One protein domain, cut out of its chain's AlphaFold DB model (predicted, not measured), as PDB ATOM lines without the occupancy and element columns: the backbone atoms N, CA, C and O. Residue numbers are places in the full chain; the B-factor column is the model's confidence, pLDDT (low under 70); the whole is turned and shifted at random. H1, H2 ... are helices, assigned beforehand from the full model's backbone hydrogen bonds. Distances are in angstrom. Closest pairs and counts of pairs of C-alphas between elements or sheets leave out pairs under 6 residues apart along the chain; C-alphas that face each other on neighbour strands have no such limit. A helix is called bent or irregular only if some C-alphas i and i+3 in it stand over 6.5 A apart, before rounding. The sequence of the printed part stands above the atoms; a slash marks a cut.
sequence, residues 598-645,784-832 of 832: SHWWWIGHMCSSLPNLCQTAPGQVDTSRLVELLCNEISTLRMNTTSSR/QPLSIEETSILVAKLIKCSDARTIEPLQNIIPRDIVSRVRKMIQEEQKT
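What this domain is: This is residues 598 to 645 and 784 to 832 of the 832 residues of an uncharacterized protein of Rodentolepis nana (UniProt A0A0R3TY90). One helix, H3, forms the core, and three others pack round it: H1 and H5 on opposite sides and the first half of the long H2 on a third, with the short H4 beside the beginning of H2. H1 and H2 run nearly in line with H3, while H5 crosses it, and the free residues 639 to 645 of H2 and 827 to 832 at the printed part's end stick out. The printed part has 97 residues with five named helices, H1 to H5 along the chain, and no named strand; its class is all helix. It is compact, with a radius of gyration of the C-alphas of 13.7 A and spans of 41 by 27 by 26 A.

How they stand to each other: H1, residues 600 to 615, touches H3, residues 788 to 801, at a shallow tilt of 24 degrees, the same way; the closest C-alphas are those of Pro 611 and Leu 798, 5.5 A apart. H2, residues 624 to 645, touches H3 with residues 624 to 634 alone, at a shallow tilt of 24 degrees, opposite ways; the closest C-alphas, of Val 627 and Val 795, are 6.1 A apart. H4, residues 804 to 810, touches H2 at residues 624 to 628 alone, the closest C-alphas being those of Ser 624 and Ile 807, 5.7 A apart; the tilt of 34 degrees is shallow, only just short of steep. H5, residues 816 to 829, touches H3 with residues 818 to 822 alone, at a steep tilt of 54 degrees, the same way; the closest C-alphas, of Ala 796 and Val 822, are 5.2 A apart. H3 is the hub, touching three helices. H1 and H5 are apart, and so are H2 and H5. In H3 and H5 every O i to N i+4 pair is within hydrogen-bond range; H1 has 8 of 12, H2 16 of 18 and H4 1 of 3, with 2 of 4 O i to N i+3 pairs in H4.

Where its parts are: H1 begins at C-alpha 600 (-21.150, 42.816, 16.791) and is 23.7 A long. It is only just irregular, with C-alphas 608 and 611 6.7 A apart. H2 is the longest helix, 32.0 A. H3 begins at C-alpha 788 (-23.872, 39.858, 27.379) and measures 20.1 A. H4, 10.2 A, is only just irregular too, with C-alphas 806 and 809 6.7 A apart. H5, 20.4 A, ends at C-alpha 829 (-35.639, 57.316, 39.552).

The domain as a whole: The C-alphas farthest apart, of Ala 617 and Arg 645, are 43.1 A apart. Residues 646 to 783 are not printed, and C-alphas 645 and 784 are 25.1 A apart across the cut. Of the links printed whole, H3 to H4 and H4 to H5 are tight and H1 to H2 is short. Mean pLDDT of the printed part is 81.2; residues 617 to 619, 640 to 645 and 829 to 832 are under 70.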
ATOM      1  N   SER A 598     -18.062  38.789  14.420       77.38
ATOM      2  CA  SER A 598     -16.905  39.708  14.487       77.38
ATOM      3  C   SER A 598     -17.265  41.178  14.244       77.38
ATOM      4  O   SER A 598     -16.416  42.056  14.357       77.38
ATOM      5  N   HIS A 599     -18.512  41.439  13.869       82.00
ATOM      6  CA  HIS A 599     -19.072  42.745  13.558       82.00
ATOM      7  C   HIS A 599     -20.071  43.218  14.618       82.00
ATOM      8  O   HIS A 599     -20.581  44.328  14.520       82.00
ATOM      9  N   TRP A 600     -20.304  42.420  15.668       86.62
ATOM     10  CA  TRP A 600     -21.150  42.816  16.791       86.62
ATOM     11  C   TRP A 600     -20.637  44.069  17.506       86.62
ATOM     12  O   TRP A 600     -21.437  44.794  18.079       86.62
ATOM     13  N   TRP A 601     -19.340  44.384  17.426       87.50
ATOM     14  CA  TRP A 601     -18.810  45.612  18.016       87.50
ATOM     15  C   TRP A 601     -19.522  46.863  17.502       87.50
ATOM     16  O   TRP A 601     -20.125  47.572  18.297       87.50
ATOM     17  N   TRP A 602     -19.570  47.107  16.195       87.56
ATOM     18  CA  TRP A 602     -20.226  48.313  15.693       87.56
ATOM     19  C   TRP A 602     -21.752  48.203  15.717       87.56
ATOM     20  O   TRP A 602     -22.408  49.202  15.980       87.56
ATOM     21  N   ILE A 603     -22.326  47.011  15.497       88.94
ATOM     22  CA  ILE A 603     -23.786  46.814  15.573       88.94
ATOM     23  C   ILE A 603     -24.272  47.109  16.994       88.94
ATOM     24  O   ILE A 603     -25.208  47.879  17.180       88.94
ATOM     25  N   GLY A 604     -23.605  46.535  17.995       88.25
ATOM     26  CA  GLY A 604     -23.899  46.759  19.402       88.25
ATOM     27  C   GLY A 604     -23.750  48.228  19.786       88.25
ATOM     28  O   GLY A 604     -24.648  48.770  20.423       88.25
ATOM     29  N   HIS A 605     -22.678  48.894  19.344       88.56
ATOM     30  CA  HIS A 605     -22.481  50.327  19.596       88.56
ATOM     31  C   HIS A 605     -23.501  51.229  18.885       88.56
ATOM     32  O   HIS A 605     -23.850  52.271  19.417       88.56
ATOM     33  N   MET A 606     -24.054  50.842  17.733       89.06
ATOM     34  CA  MET A 606     -25.193  51.583  17.164       89.06
ATOM     35  C   MET A 606     -26.478  51.345  17.961       89.06
ATOM     36  O   MET A 606     -27.244  52.278  18.192       89.06
ATOM     37  N   CYS A 607     -26.698  50.121  18.450       89.69
ATOM     38  CA  CYS A 607     -27.818  49.847  19.344       89.69
ATOM     39  C   CYS A 607     -27.682  50.588  20.686       89.69
ATOM     40  O   CYS A 607     -28.699  50.957  21.265       89.69
ATOM     41  N   SER A 608     -26.468  50.835  21.191       88.75
ATOM     42  CA  SER A 608     -26.259  51.540  22.465       88.75
ATOM     43  C   SER A 608     -26.635  53.023  22.420       88.75
ATOM     44  O   SER A 608     -26.931  53.589  23.473       88.75
ATOM     45  N   SER A 609     -26.712  53.625  21.229       88.69
ATOM     46  CA  SER A 609     -27.212  54.990  21.019       88.69
ATOM     47  C   SER A 609     -28.743  55.098  21.088       88.69
ATOM     48  O   SER A 609     -29.267  56.177  21.366       88.69
ATOM     49  N   LEU A 610     -29.475  53.993  20.881       88.44
ATOM     50  CA  LEU A 610     -30.942  54.000  20.825       88.44
ATOM     51  C   LEU A 610     -31.622  54.495  22.104       88.44
ATOM     52  O   LEU A 610     -32.529  55.306  21.981       88.44
ATOM     53  N   PRO A 611     -31.240  54.071  23.326       86.94
ATOM     54  CA  PRO A 611     -31.926  54.541  24.524       86.94
ATOM     55  C   PRO A 611     -31.931  56.061  24.682       86.94
ATOM     56  O   PRO A 611     -32.937  56.613  25.110       86.94
ATOM     57  N   ASN A 612     -30.833  56.733  24.325       83.81
ATOM     58  CA  ASN A 612     -30.760  58.193  24.389       83.81
ATOM     59  C   ASN A 612     -31.664  58.834  23.325       83.81
ATOM     60  O   ASN A 612     -32.351  59.805  23.611       83.81
ATOM     61  N   LEU A 613     -31.733  58.242  22.128       83.25
ATOM     62  CA  LEU A 613     -32.643  58.684  21.069       83.25
ATOM     63  C   LEU A 613     -34.123  58.417  21.405       83.25
ATOM     64  O   LEU A 613     -34.987  59.203  21.054       83.25
ATOM     65  N   CYS A 614     -34.449  57.333  22.112       81.81
ATOM     66  CA  CYS A 614     -35.824  57.053  22.533       81.81
ATOM     67  C   CYS A 614     -36.275  57.946  23.702       81.81
ATOM     68  O   CYS A 614     -37.471  58.180  23.861       81.81
ATOM     69  N   GLN A 615     -35.345  58.459  24.519       79.50
ATOM     70  CA  GLN A 615     -35.664  59.366  25.633       79.50
ATOM     71  C   GLN A 615     -36.239  60.709  25.175       79.50
ATOM     72  O   GLN A 615     -37.004  61.310  25.921       79.50
ATOM     73  N   THR A 616     -35.937  61.157  23.956       72.31
ATOM     74  CA  THR A 616     -36.476  62.416  23.413       72.31
ATOM     75  C   THR A 616     -37.956  62.317  23.037       72.31
ATOM     76  O   THR A 616     -38.622  63.342  22.907       72.31
ATOM     77  N   ALA A 617     -38.472  61.097  22.835       69.19
ATOM     78  CA  ALA A 617     -39.855  60.806  22.453       69.19
ATOM     79  C   ALA A 617     -40.406  59.603  23.259       69.19
ATOM     80  O   ALA A 617     -40.739  58.557  22.684       69.19
ATOM     81  N   PRO A 618     -40.489  59.719  24.599       67.38
ATOM     82  CA  PRO A 618     -40.817  58.598  25.470       67.38
ATOM     83  C   PRO A 618     -42.232  58.078  25.187       67.38
ATOM     84  O   PRO A 618     -43.181  58.853  25.065       67.38
ATOM     85  N   GLY A 619     -42.374  56.755  25.067       64.94
ATOM     86  CA  GLY A 619     -43.667  56.095  24.848       64.94
ATOM     87  C   GLY A 619     -44.290  56.294  23.461       64.94
ATOM     88  O   GLY A 619     -45.378  55.788  23.216       64.94
ATOM     89  N   GLN A 620     -43.627  57.003  22.541       71.31
ATOM     90  CA  GLN A 620     -44.107  57.175  21.162       71.31
ATOM     91  C   GLN A 620     -43.430  56.240  20.155       71.31
ATOM     92  O   GLN A 620     -43.906  56.130  19.024       71.31
ATOM     93  N   VAL A 621     -42.325  55.610  20.559       76.19
ATOM     94  CA  VAL A 621     -41.446  54.808  19.705       76.19
ATOM     95  C   VAL A 621     -41.597  53.327  20.046       76.19
ATOM     96  O   VAL A 621     -41.412  52.915  21.197       76.19
ATOM     97  N   ASP A 622     -41.892  52.509  19.036       81.81
ATOM     98  CA  ASP A 622     -42.007  51.059  19.192       81.81
ATOM     99  C   ASP A 622     -40.633  50.379  19.085       81.81
ATOM    100  O   ASP A 622     -40.014  50.291  18.027       81.81
ATOM    101  N   THR A 623     -40.157  49.855  20.213       84.81
ATOM    102  CA  THR A 623     -38.897  49.097  20.310       84.81
ATOM    103  C   THR A 623     -39.126  47.608  20.586       84.81
ATOM    104  O   THR A 623     -38.156  46.856  20.710       84.81
ATOM    105  N   SER A 624     -40.385  47.152  20.630       85.81
ATOM    106  CA  SER A 624     -40.783  45.791  21.020       85.81
ATOM    107  C   SER A 624     -40.061  44.712  20.212       85.81
ATOM    108  O   SER A 624     -39.431  43.817  20.775       85.81
ATOM    109  N   ARG A 625     -40.036  44.847  18.885       86.12
ATOM    110  CA  ARG A 625     -39.383  43.892  17.983       86.12
ATOM    111  C   ARG A 625     -37.866  43.819  18.176       86.12
ATOM    112  O   ARG A 625     -37.282  42.742  18.050       86.12
ATOM    113  N   LEU A 626     -37.212  44.938  18.498       87.75
ATOM    114  CA  LEU A 626     -35.778  44.931  18.808       87.75
ATOM    115  C   LEU A 626     -35.517  44.241  20.149       87.75
ATOM    116  O   LEU A 626     -34.609  43.416  20.249       87.75
ATOM    117  N   VAL A 627     -36.328  44.562  21.163       89.00
ATOM    118  CA  VAL A 627     -36.267  43.942  22.491       89.00
ATOM    119  C   VAL A 627     -36.456  42.431  22.380       89.00
ATOM    120  O   VAL A 627     -35.649  41.678  22.919       89.00
ATOM    121  N   GLU A 628     -37.452  41.975  21.623       89.94
ATOM    122  CA  GLU A 628     -37.702  40.558  21.368       89.94
ATOM    123  C   GLU A 628     -36.481  39.872  20.729       89.94
ATOM    124  O   GLU A 628     -36.019  38.833  21.211       89.94
ATOM    125  N   LEU A 629     -35.911  40.467  19.672       88.06
ATOM    126  CA  LEU A 629     -34.734  39.928  18.985       88.06
ATOM    127  C   LEU A 629     -33.521  39.808  19.918       88.06
ATOM    128  O   LEU A 629     -32.857  38.770  19.922       88.06
ATOM    129  N   LEU A 630     -33.237  40.841  20.716       88.75
ATOM    130  CA  LEU A 630     -32.108  40.846  21.648       88.75
ATOM    131  C   LEU A 630     -32.324  39.877  22.824       88.75
ATOM    132  O   LEU A 630     -31.395  39.163  23.196       88.75
ATOM    133  N   CYS A 631     -33.538  39.792  23.380       88.56
ATOM    134  CA  CYS A 631     -33.883  38.851  24.456       88.56
ATOM    135  C   CYS A 631     -33.747  37.389  24.015       88.56
ATOM    136  O   CYS A 631     -33.169  36.570  24.741       88.56
ATOM    137  N   ASN A 632     -34.236  37.062  22.817       87.75
ATOM    138  CA  ASN A 632     -34.089  35.730  22.233       87.75
ATOM    139  C   ASN A 632     -32.608  35.369  22.063       87.75
ATOM    140  O   ASN A 632     -32.170  34.285  22.451       87.75
ATOM    141  N   GLU A 633     -31.808  36.304  21.560       87.19
ATOM    142  CA  GLU A 633     -30.374  36.109  21.364       87.19
ATOM    143  C   GLU A 633     -29.627  35.899  22.698       87.19
ATOM    144  O   GLU A 633     -28.880  34.927  22.839       87.19
ATOM    145  N   ILE A 634     -29.891  36.721  23.721       87.69
ATOM    146  CA  ILE A 634     -29.323  36.553  25.073       87.69
ATOM    147  C   ILE A 634     -29.676  35.172  25.644       87.69
ATOM    148  O   ILE A 634     -28.818  34.492  26.217       87.69
ATOM    149  N   SER A 635     -30.921  34.731  25.459       86.38
ATOM    150  CA  SER A 635     -31.395  33.429  25.941       86.38
ATOM    151  C   SER A 635     -30.667  32.271  25.251       86.38
ATOM    152  O   SER A 635     -30.175  31.362  25.926       86.38
ATOM    153  N   THR A 636     -30.493  32.331  23.925       85.50
ATOM    154  CA  THR A 636     -29.738  31.308  23.174       85.50
ATOM    155  C   THR A 636     -28.260  31.252  23.575       85.50
ATOM    156  O   THR A 636     -27.683  30.166  23.692       85.50
ATOM    157  N   LEU A 637     -27.625  32.397  23.836       83.81
ATOM    158  CA  LEU A 637     -26.232  32.453  24.282       83.81
ATOM    159  C   LEU A 637     -26.031  31.826  25.663       83.81
ATOM    160  O   LEU A 637     -25.025  31.145  25.886       83.81
ATOM    161  N   ARG A 638     -26.997  32.017  26.567       81.62
ATOM    162  CA  ARG A 638     -26.968  31.440  27.916       81.62
ATOM    163  C   ARG A 638     -27.165  29.933  27.924       81.62
ATOM    164  O   ARG A 638     -26.387  29.239  28.568       81.62
ATOM    165  N   MET A 639     -28.123  29.413  27.154       77.69
ATOM    166  CA  MET A 639     -28.348  27.962  27.073       77.69
ATOM    167  C   MET A 639     -27.103  27.216  26.562       77.69
ATOM    168  O   MET A 639     -26.764  26.139  27.050       77.69
ATOM    169  N   ASN A 640     -26.370  27.830  25.628       68.44
ATOM    170  CA  ASN A 640     -25.128  27.277  25.087       68.44
ATOM    171  C   ASN A 640     -23.939  27.343  26.066       68.44
ATOM    172  O   ASN A 640     -22.996  26.566  25.934       68.44
ATOM    173  N   THR A 641     -23.944  28.269  27.029       63.38
ATOM    174  CA  THR A 641     -22.877  28.373  28.043       63.38
ATOM    175  C   THR A 641     -23.119  27.438  29.225       63.38
ATOM    176  O   THR A 641     -22.156  26.927  29.793       63.38
ATOM    177  N   THR A 642     -24.379  27.148  29.562       57.88
ATOM    178  CA  THR A 642     -24.731  26.150  30.583       57.88
ATOM    179  C   THR A 642     -24.528  24.720  30.083       57.88
ATOM    180  O   THR A 642     -23.891  23.937  30.782       57.88
ATOM    181  N   SER A 643     -24.918  24.389  28.841       52.81
ATOM    182  CA  SER A 643     -24.713  23.025  28.312       52.81
ATOM    183  C   SER A 643     -23.227  22.660  28.156       52.81
ATOM    184  O   SER A 643     -22.826  21.521  28.403       52.81
ATOM    185  N   SER A 644     -22.374  23.639  27.832       43.81
ATOM    186  CA  SER A 644     -20.923  23.439  27.760       43.81
ATOM    187  C   SER A 644     -20.283  23.193  29.129       43.81
ATOM    188  O   SER A 644     -19.244  22.540  29.190       43.81
ATOM    189  N   ARG A 645     -20.867  23.696  30.225       44.59
ATOM    190  CA  ARG A 645     -20.354  23.475  31.587       44.59
ATOM    191  C   ARG A 645     -20.731  22.093  32.117       44.59
ATOM    192  O   ARG A 645     -19.886  21.436  32.723       44.59
ATOM    193  N   GLN A 784     -14.764  47.580  21.971       76.62
ATOM    194  CA  GLN A 784     -14.983  46.157  22.206       76.62
ATOM    195  C   GLN A 784     -16.450  45.787  21.929       76.62
ATOM    196  O   GLN A 784     -17.340  46.625  22.106       76.62
ATOM    197  N   PRO A 785     -16.716  44.555  21.457       80.62
ATOM    198  CA  PRO A 785     -18.078  44.060  21.332       80.62
ATOM    199  C   PRO A 785     -18.791  44.103  22.676       80.62
ATOM    200  O   PRO A 785     -18.225  43.660  23.674       80.62
ATOM    201  N   LEU A 786     -20.035  44.600  22.675       81.44
ATOM    202  CA  LEU A 786     -20.852  44.636  23.883       81.44
ATOM    203  C   LEU A 786     -20.954  43.228  24.467       81.44
ATOM    204  O   LEU A 786     -21.388  42.285  23.794       81.44
ATOM    205  N   SER A 787     -20.566  43.103  25.729       86.69
ATOM    206  CA  SER A 787     -20.732  41.889  26.513       86.69
ATOM    207  C   SER A 787     -22.216  41.538  26.669       86.69
ATOM    208  O   SER A 787     -23.113  42.364  26.476       86.69
ATOM    209  N   ILE A 788     -22.499  40.294  27.065       85.88
ATOM    210  CA  ILE A 788     -23.872  39.858  27.379       85.88
ATOM    211  C   ILE A 788     -24.469  40.727  28.499       85.88
ATOM    212  O   ILE A 788     -25.666  41.016  28.485       85.88
ATOM    213  N   GLU A 789     -23.641  41.171  29.447       86.25
ATOM    214  CA  GLU A 789     -24.055  42.053  30.538       86.25
ATOM    215  C   GLU A 789     -24.447  43.442  30.021       86.25
ATOM    216  O   GLU A 789     -25.560  43.900  30.274       86.25
ATOM    217  N   GLU A 790     -23.586  44.079  29.225       86.81
ATOM    218  CA  GLU A 790     -23.867  45.393  28.628       86.81
ATOM    219  C   GLU A 790     -25.077  45.342  27.694       86.81
ATOM    220  O   GLU A 790     -25.905  46.251  27.690       86.81
ATOM    221  N   THR A 791     -25.238  44.241  26.961       87.00
ATOM    222  CA  THR A 791     -26.414  44.013  26.116       87.00
ATOM    223  C   THR A 791     -27.684  43.857  26.959       87.00
ATOM    224  O   THR A 791     -28.733  44.382  26.599       87.00
ATOM    225  N   SER A 792     -27.607  43.202  28.120       87.62
ATOM    226  CA  SER A 792     -28.744  43.086  29.047       87.62
ATOM    227  C   SER A 792     -29.129  44.444  29.652       87.62
ATOM    228  O   SER A 792     -30.315  44.730  29.819       87.62
ATOM    229  N   ILE A 793     -28.142  45.300  29.947       88.50
ATOM    230  CA  ILE A 793     -28.357  46.691  30.385       88.50
ATOM    231  C   ILE A 793     -29.003  47.513  29.266       88.50
ATOM    232  O   ILE A 793     -29.947  48.256  29.522       88.50
ATOM    233  N   LEU A 794     -28.528  47.368  28.028       89.56
ATOM    234  CA  LEU A 794     -29.116  48.013  26.858       89.56
ATOM    235  C   LEU A 794     -30.594  47.634  26.696       89.56
ATOM    236  O   LEU A 794     -31.435  48.517  26.571       89.56
ATOM    237  N   VAL A 795     -30.926  46.344  26.753       89.75
ATOM    238  CA  VAL A 795     -32.320  45.885  26.648       89.75
ATOM    239  C   VAL A 795     -33.175  46.444  27.787       89.75
ATOM    240  O   VAL A 795     -34.291  46.891  27.539       89.75
ATOM    241  N   ALA A 796     -32.652  46.492  29.016       87.69
ATOM    242  CA  ALA A 796     -33.358  47.103  30.141       87.69
ATOM    243  C   ALA A 796     -33.630  48.602  29.912       87.69
ATOM    244  O   ALA A 796     -34.731  49.079  30.187       87.69
ATOM    245  N   LYS A 797     -32.656  49.339  29.361       88.50
ATOM    246  CA  LYS A 797     -32.830  50.745  28.973       88.50
ATOM    247  C   LYS A 797     -33.864  50.914  27.858       88.50
ATOM    248  O   LYS A 797     -34.671  51.828  27.947       88.50
ATOM    249  N   LEU A 798     -33.867  50.037  26.852       87.00
ATOM    250  CA  LEU A 798     -34.859  50.070  25.774       87.00
ATOM    251  C   LEU A 798     -36.269  49.857  26.321       87.00
ATOM    252  O   LEU A 798     -37.109  50.714  26.096       87.00
ATOM    253  N   ILE A 799     -36.483  48.802  27.121       86.62
ATOM    254  CA  ILE A 799     -37.774  48.498  27.766       86.62
ATOM    255  C   ILE A 799     -38.308  49.696  28.555       86.62
ATOM    256  O   ILE A 799     -39.502  49.976  28.526       86.62
ATOM    257  N   LYS A 800     -37.427  50.405  29.266       85.56
ATOM    258  CA  LYS A 800     -37.798  51.587  30.045       85.56
ATOM    259  C   LYS A 800     -38.288  52.749  29.170       85.56
ATOM    260  O   LYS A 800     -39.122  53.525  29.622       85.56
ATOM    261  N   CYS A 801     -37.763  52.887  27.955       79.25
ATOM    262  CA  CYS A 801     -38.123  53.965  27.032       79.25
ATOM    263  C   CYS A 801     -39.294  53.605  26.094       79.25
ATOM    264  O   CYS A 801     -39.837  54.495  25.438       79.25
ATOM    265  N   SER A 802     -39.673  52.326  26.011       81.88
ATOM    266  CA  SER A 802     -40.781  51.824  25.187       81.88
ATOM    267  C   SER A 802     -42.161  52.167  25.759       81.88
ATOM    268  O   SER A 802     -42.324  52.347  26.965       81.88
ATOM    269  N   ASP A 803     -43.194  52.136  24.910       78.94
ATOM    270  CA  ASP A 803     -44.585  52.086  25.378       78.94
ATOM    271  C   ASP A 803     -44.852  50.757  26.107       78.94
ATOM    272  O   ASP A 803     -44.654  49.671  25.549       78.94
ATOM    273  N   ALA A 804     -45.353  50.837  27.343       77.31
ATOM    274  CA  ALA A 804     -45.724  49.685  28.157       77.31
ATOM    275  C   ALA A 804     -46.664  48.718  27.415       77.31
ATOM    276  O   ALA A 804     -46.496  47.504  27.535       77.31
ATOM    277  N   ARG A 805     -47.581  49.235  26.583       79.75
ATOM    278  CA  ARG A 805     -48.527  48.420  25.796       79.75
ATOM    279  C   ARG A 805     -47.837  47.536  24.757       79.75
ATOM    280  O   ARG A 805     -48.345  46.473  24.420       79.75
ATOM    281  N   THR A 806     -46.679  47.966  24.257       79.94
ATOM    282  CA  THR A 806     -45.893  47.219  23.259       79.94
ATOM    283  C   THR A 806     -44.969  46.179  23.896       79.94
ATOM    284  O   THR A 806     -44.642  45.175  23.267       79.94
ATOM    285  N   ILE A 807     -44.572  46.380  25.159       82.75
ATOM    286  CA  ILE A 807     -43.682  45.468  25.895       82.75
ATOM    287  C   ILE A 807     -44.451  44.424  26.707       82.75
ATOM    288  O   ILE A 807     -43.949  43.318  26.905       82.75
ATOM    289  N   GLU A 808     -45.668  44.728  27.156       79.00
ATOM    290  CA  GLU A 808     -46.516  43.810  27.925       79.00
ATOM    291  C   GLU A 808     -46.680  42.414  27.277       79.00
ATOM    292  O   GLU A 808     -46.516  41.418  27.989       79.00
ATOM    293  N   PRO A 809     -46.858  42.277  25.946       84.06
ATOM    294  CA  PRO A 809     -46.911  40.966  25.290       84.06
ATOM    295  C   PRO A 809     -45.605  40.153  25.377       84.06
ATOM    296  O   PRO A 809     -45.620  38.933  25.216       84.06
ATOM    297  N   LEU A 810     -44.466  40.803  25.637       82.12
ATOM    298  CA  LEU A 810     -43.134  40.187  25.653       82.12
ATOM    299  C   LEU A 810     -42.711  39.673  27.036       82.12
ATOM    300  O   LEU A 810     -41.614  39.126  27.164       82.12
ATOM    301  N   GLN A 811     -43.545  39.800  28.075       78.88
ATOM    302  CA  GLN A 811     -43.189  39.428  29.458       78.88
ATOM    303  C   GLN A 811     -42.630  38.002  29.597       78.88
ATOM    304  O   GLN A 811     -41.723  37.773  30.397       78.88
ATOM    305  N   ASN A 812     -43.117  37.057  28.789       82.38
ATOM    306  CA  ASN A 812     -42.679  35.658  28.819       82.38
ATOM    307  C   ASN A 812     -41.330  35.411  28.118       82.38
ATOM    308  O   ASN A 812     -40.715  34.367  28.324       82.38
ATOM    309  N   ILE A 813     -40.876  36.353  27.288       85.31
ATOM    310  CA  ILE A 813     -39.631  36.263  26.509       85.31
ATOM    311  C   ILE A 813     -38.479  36.958  27.248       85.31
ATOM    312  O   ILE A 813     -37.317  36.588  27.077       85.31
ATOM    313  N   ILE A 814     -38.777  37.956  28.086       85.56
ATOM    314  CA  ILE A 814     -37.766  38.769  28.769       85.56
ATOM    315  C   ILE A 814     -37.093  37.959  29.901       85.56
ATOM    316  O   ILE A 814     -37.757  37.551  30.858       85.56
ATOM    317  N   PRO A 815     -35.759  37.765  29.866       88.25
ATOM    318  CA  PRO A 815     -35.019  37.112  30.942       88.25
ATOM    319  C   PRO A 815     -35.212  37.785  32.315       88.25
ATOM    320  O   PRO A 815     -35.208  39.011  32.436       88.25
ATOM    321  N   ARG A 816     -35.315  36.980  33.386       84.12
ATOM    322  CA  ARG A 816     -35.596  37.456  34.763       84.12
ATOM    323  C   ARG A 816     -34.605  38.503  35.285       84.12
ATOM    324  O   ARG A 816     -34.971  39.362  36.083       84.12
ATOM    325  N   ASP A 817     -33.351  38.431  34.865       84.94
ATOM    326  CA  ASP A 817     -32.310  39.390  35.234       84.94
ATOM    327  C   ASP A 817     -32.450  40.733  34.502       84.94
ATOM    328  O   ASP A 817     -32.057  41.766  35.033       84.94
ATOM    329  N   ILE A 818     -33.038  40.756  33.304       86.75
ATOM    330  CA  ILE A 818     -33.392  42.009  32.630       86.75
ATOM    331  C   ILE A 818     -34.555  42.661  33.376       86.75
ATOM    332  O   ILE A 818     -34.476  43.842  33.707       86.75
ATOM    333  N   VAL A 819     -35.574  41.882  33.758       84.62
ATOM    334  CA  VAL A 819     -36.696  42.368  34.584       84.62
ATOM    335  C   VAL A 819     -36.202  42.966  35.907       84.62
ATOM    336  O   VAL A 819     -36.662  44.032  36.321       84.62
ATOM    337  N   SER A 820     -35.241  42.318  36.575       85.81
ATOM    338  CA  SER A 820     -34.684  42.839  37.829       85.81
ATOM    339  C   SER A 820     -33.887  44.132  37.628       85.81
ATOM    340  O   SER A 820     -33.994  45.031  38.465       85.81
ATOM    341  N   ARG A 821     -33.147  44.276  36.517       86.88
ATOM    342  CA  ARG A 821     -32.463  45.532  36.151       86.88
ATOM    343  C   ARG A 821     -33.451  46.659  35.851       86.88
ATOM    344  O   ARG A 821     -33.281  47.742  36.398       86.88
ATOM    345  N   VAL A 822     -34.507  46.399  35.076       84.12
ATOM    346  CA  VAL A 822     -35.572  47.388  34.807       84.12
ATOM    347  C   VAL A 822     -36.198  47.866  36.120       84.12
ATOM    348  O   VAL A 822     -36.308  49.066  36.352       84.12
ATOM    349  N   ARG A 823     -36.528  46.940  37.032       84.62
ATOM    350  CA  ARG A 823     -37.091  47.286  38.346       84.62
ATOM    351  C   ARG A 823     -36.146  48.163  39.172       84.62
ATOM    352  O   ARG A 823     -36.611  49.126  39.771       84.62
ATOM    353  N   LYS A 824     -34.844  47.853  39.196       87.06
ATOM    354  CA  LYS A 824     -33.840  48.685  39.884       87.06
ATOM    355  C   LYS A 824     -33.770  50.091  39.292       87.06
ATOM    356  O   LYS A 824     -33.812  51.051  40.046       87.06
ATOM    357  N   MET A 825     -33.746  50.209  37.965       84.06
ATOM    358  CA  MET A 825     -33.696  51.507  37.288       84.06
ATOM    359  C   MET A 825     -34.921  52.382  37.591       84.06
ATOM    360  O   MET A 825     -34.771  53.583  37.783       84.06
ATOM    361  N   ILE A 826     -36.119  51.791  37.655       81.69
ATOM    362  CA  ILE A 826     -37.350  52.516  38.020       81.69
ATOM    363  C   ILE A 826     -37.311  52.945  39.497       81.69
ATOM    364  O   ILE A 826     -37.708  54.055  39.838       81.69
ATOM    365  N   GLN A 827     -36.807  52.084  40.387       80.00
ATOM    366  CA  GLN A 827     -36.670  52.397  41.815       80.00
ATOM    367  C   GLN A 827     -35.630  53.487  42.100       80.00
ATOM    368  O   GLN A 827     -35.766  54.207  43.086       80.00
ATOM    369  N   GLU A 828     -34.578  53.584  41.288       80.12
ATOM    370  CA  GLU A 828     -33.563  54.636  41.395       80.12
ATOM    371  C   GLU A 828     -34.124  56.003  40.989       80.12
ATOM    372  O   GLU A 828     -33.858  56.978  41.682       80.12
ATOM    373  N   GLU A 829     -34.972  56.069  39.958       68.81
ATOM    374  CA  GLU A 829     -35.639  57.316  39.552       68.81
ATOM    375  C   GLU A 829     -36.696  57.797  40.538       68.81
ATOM    376  O   GLU A 829     -36.850  58.991  40.730       68.81
ATOM    377  N   GLN A 830     -37.413  56.892  41.205       69.12
ATOM    378  CA  GLN A 830     -38.383  57.289  42.235       69.12
ATOM    379  C   GLN A 830     -37.724  57.892  43.488       69.12
ATOM    380  O   GLN A 830     -38.424  58.418  44.353       69.12
ATOM    381  N   LYS A 831     -36.396  57.774  43.624       63.00
ATOM    382  CA  LYS A 831     -35.620  58.322  44.747       63.00
ATOM    383  C   LYS A 831     -34.956  59.664  44.440       63.00
ATOM    384  O   LYS A 831     -34.507  60.311  45.383       63.00
ATOM    385  N   THR A 832     -34.834  60.026  43.166       47.53
ATOM    386  CA  THR A 832     -34.271  61.297  42.681       47.53
ATOM    387  C   THR A 832     -35.382  62.279  42.386       47.53
ATOM    388  O   THR A 832     -35.219  63.459  42.759       47.53
TER     389      THR A 832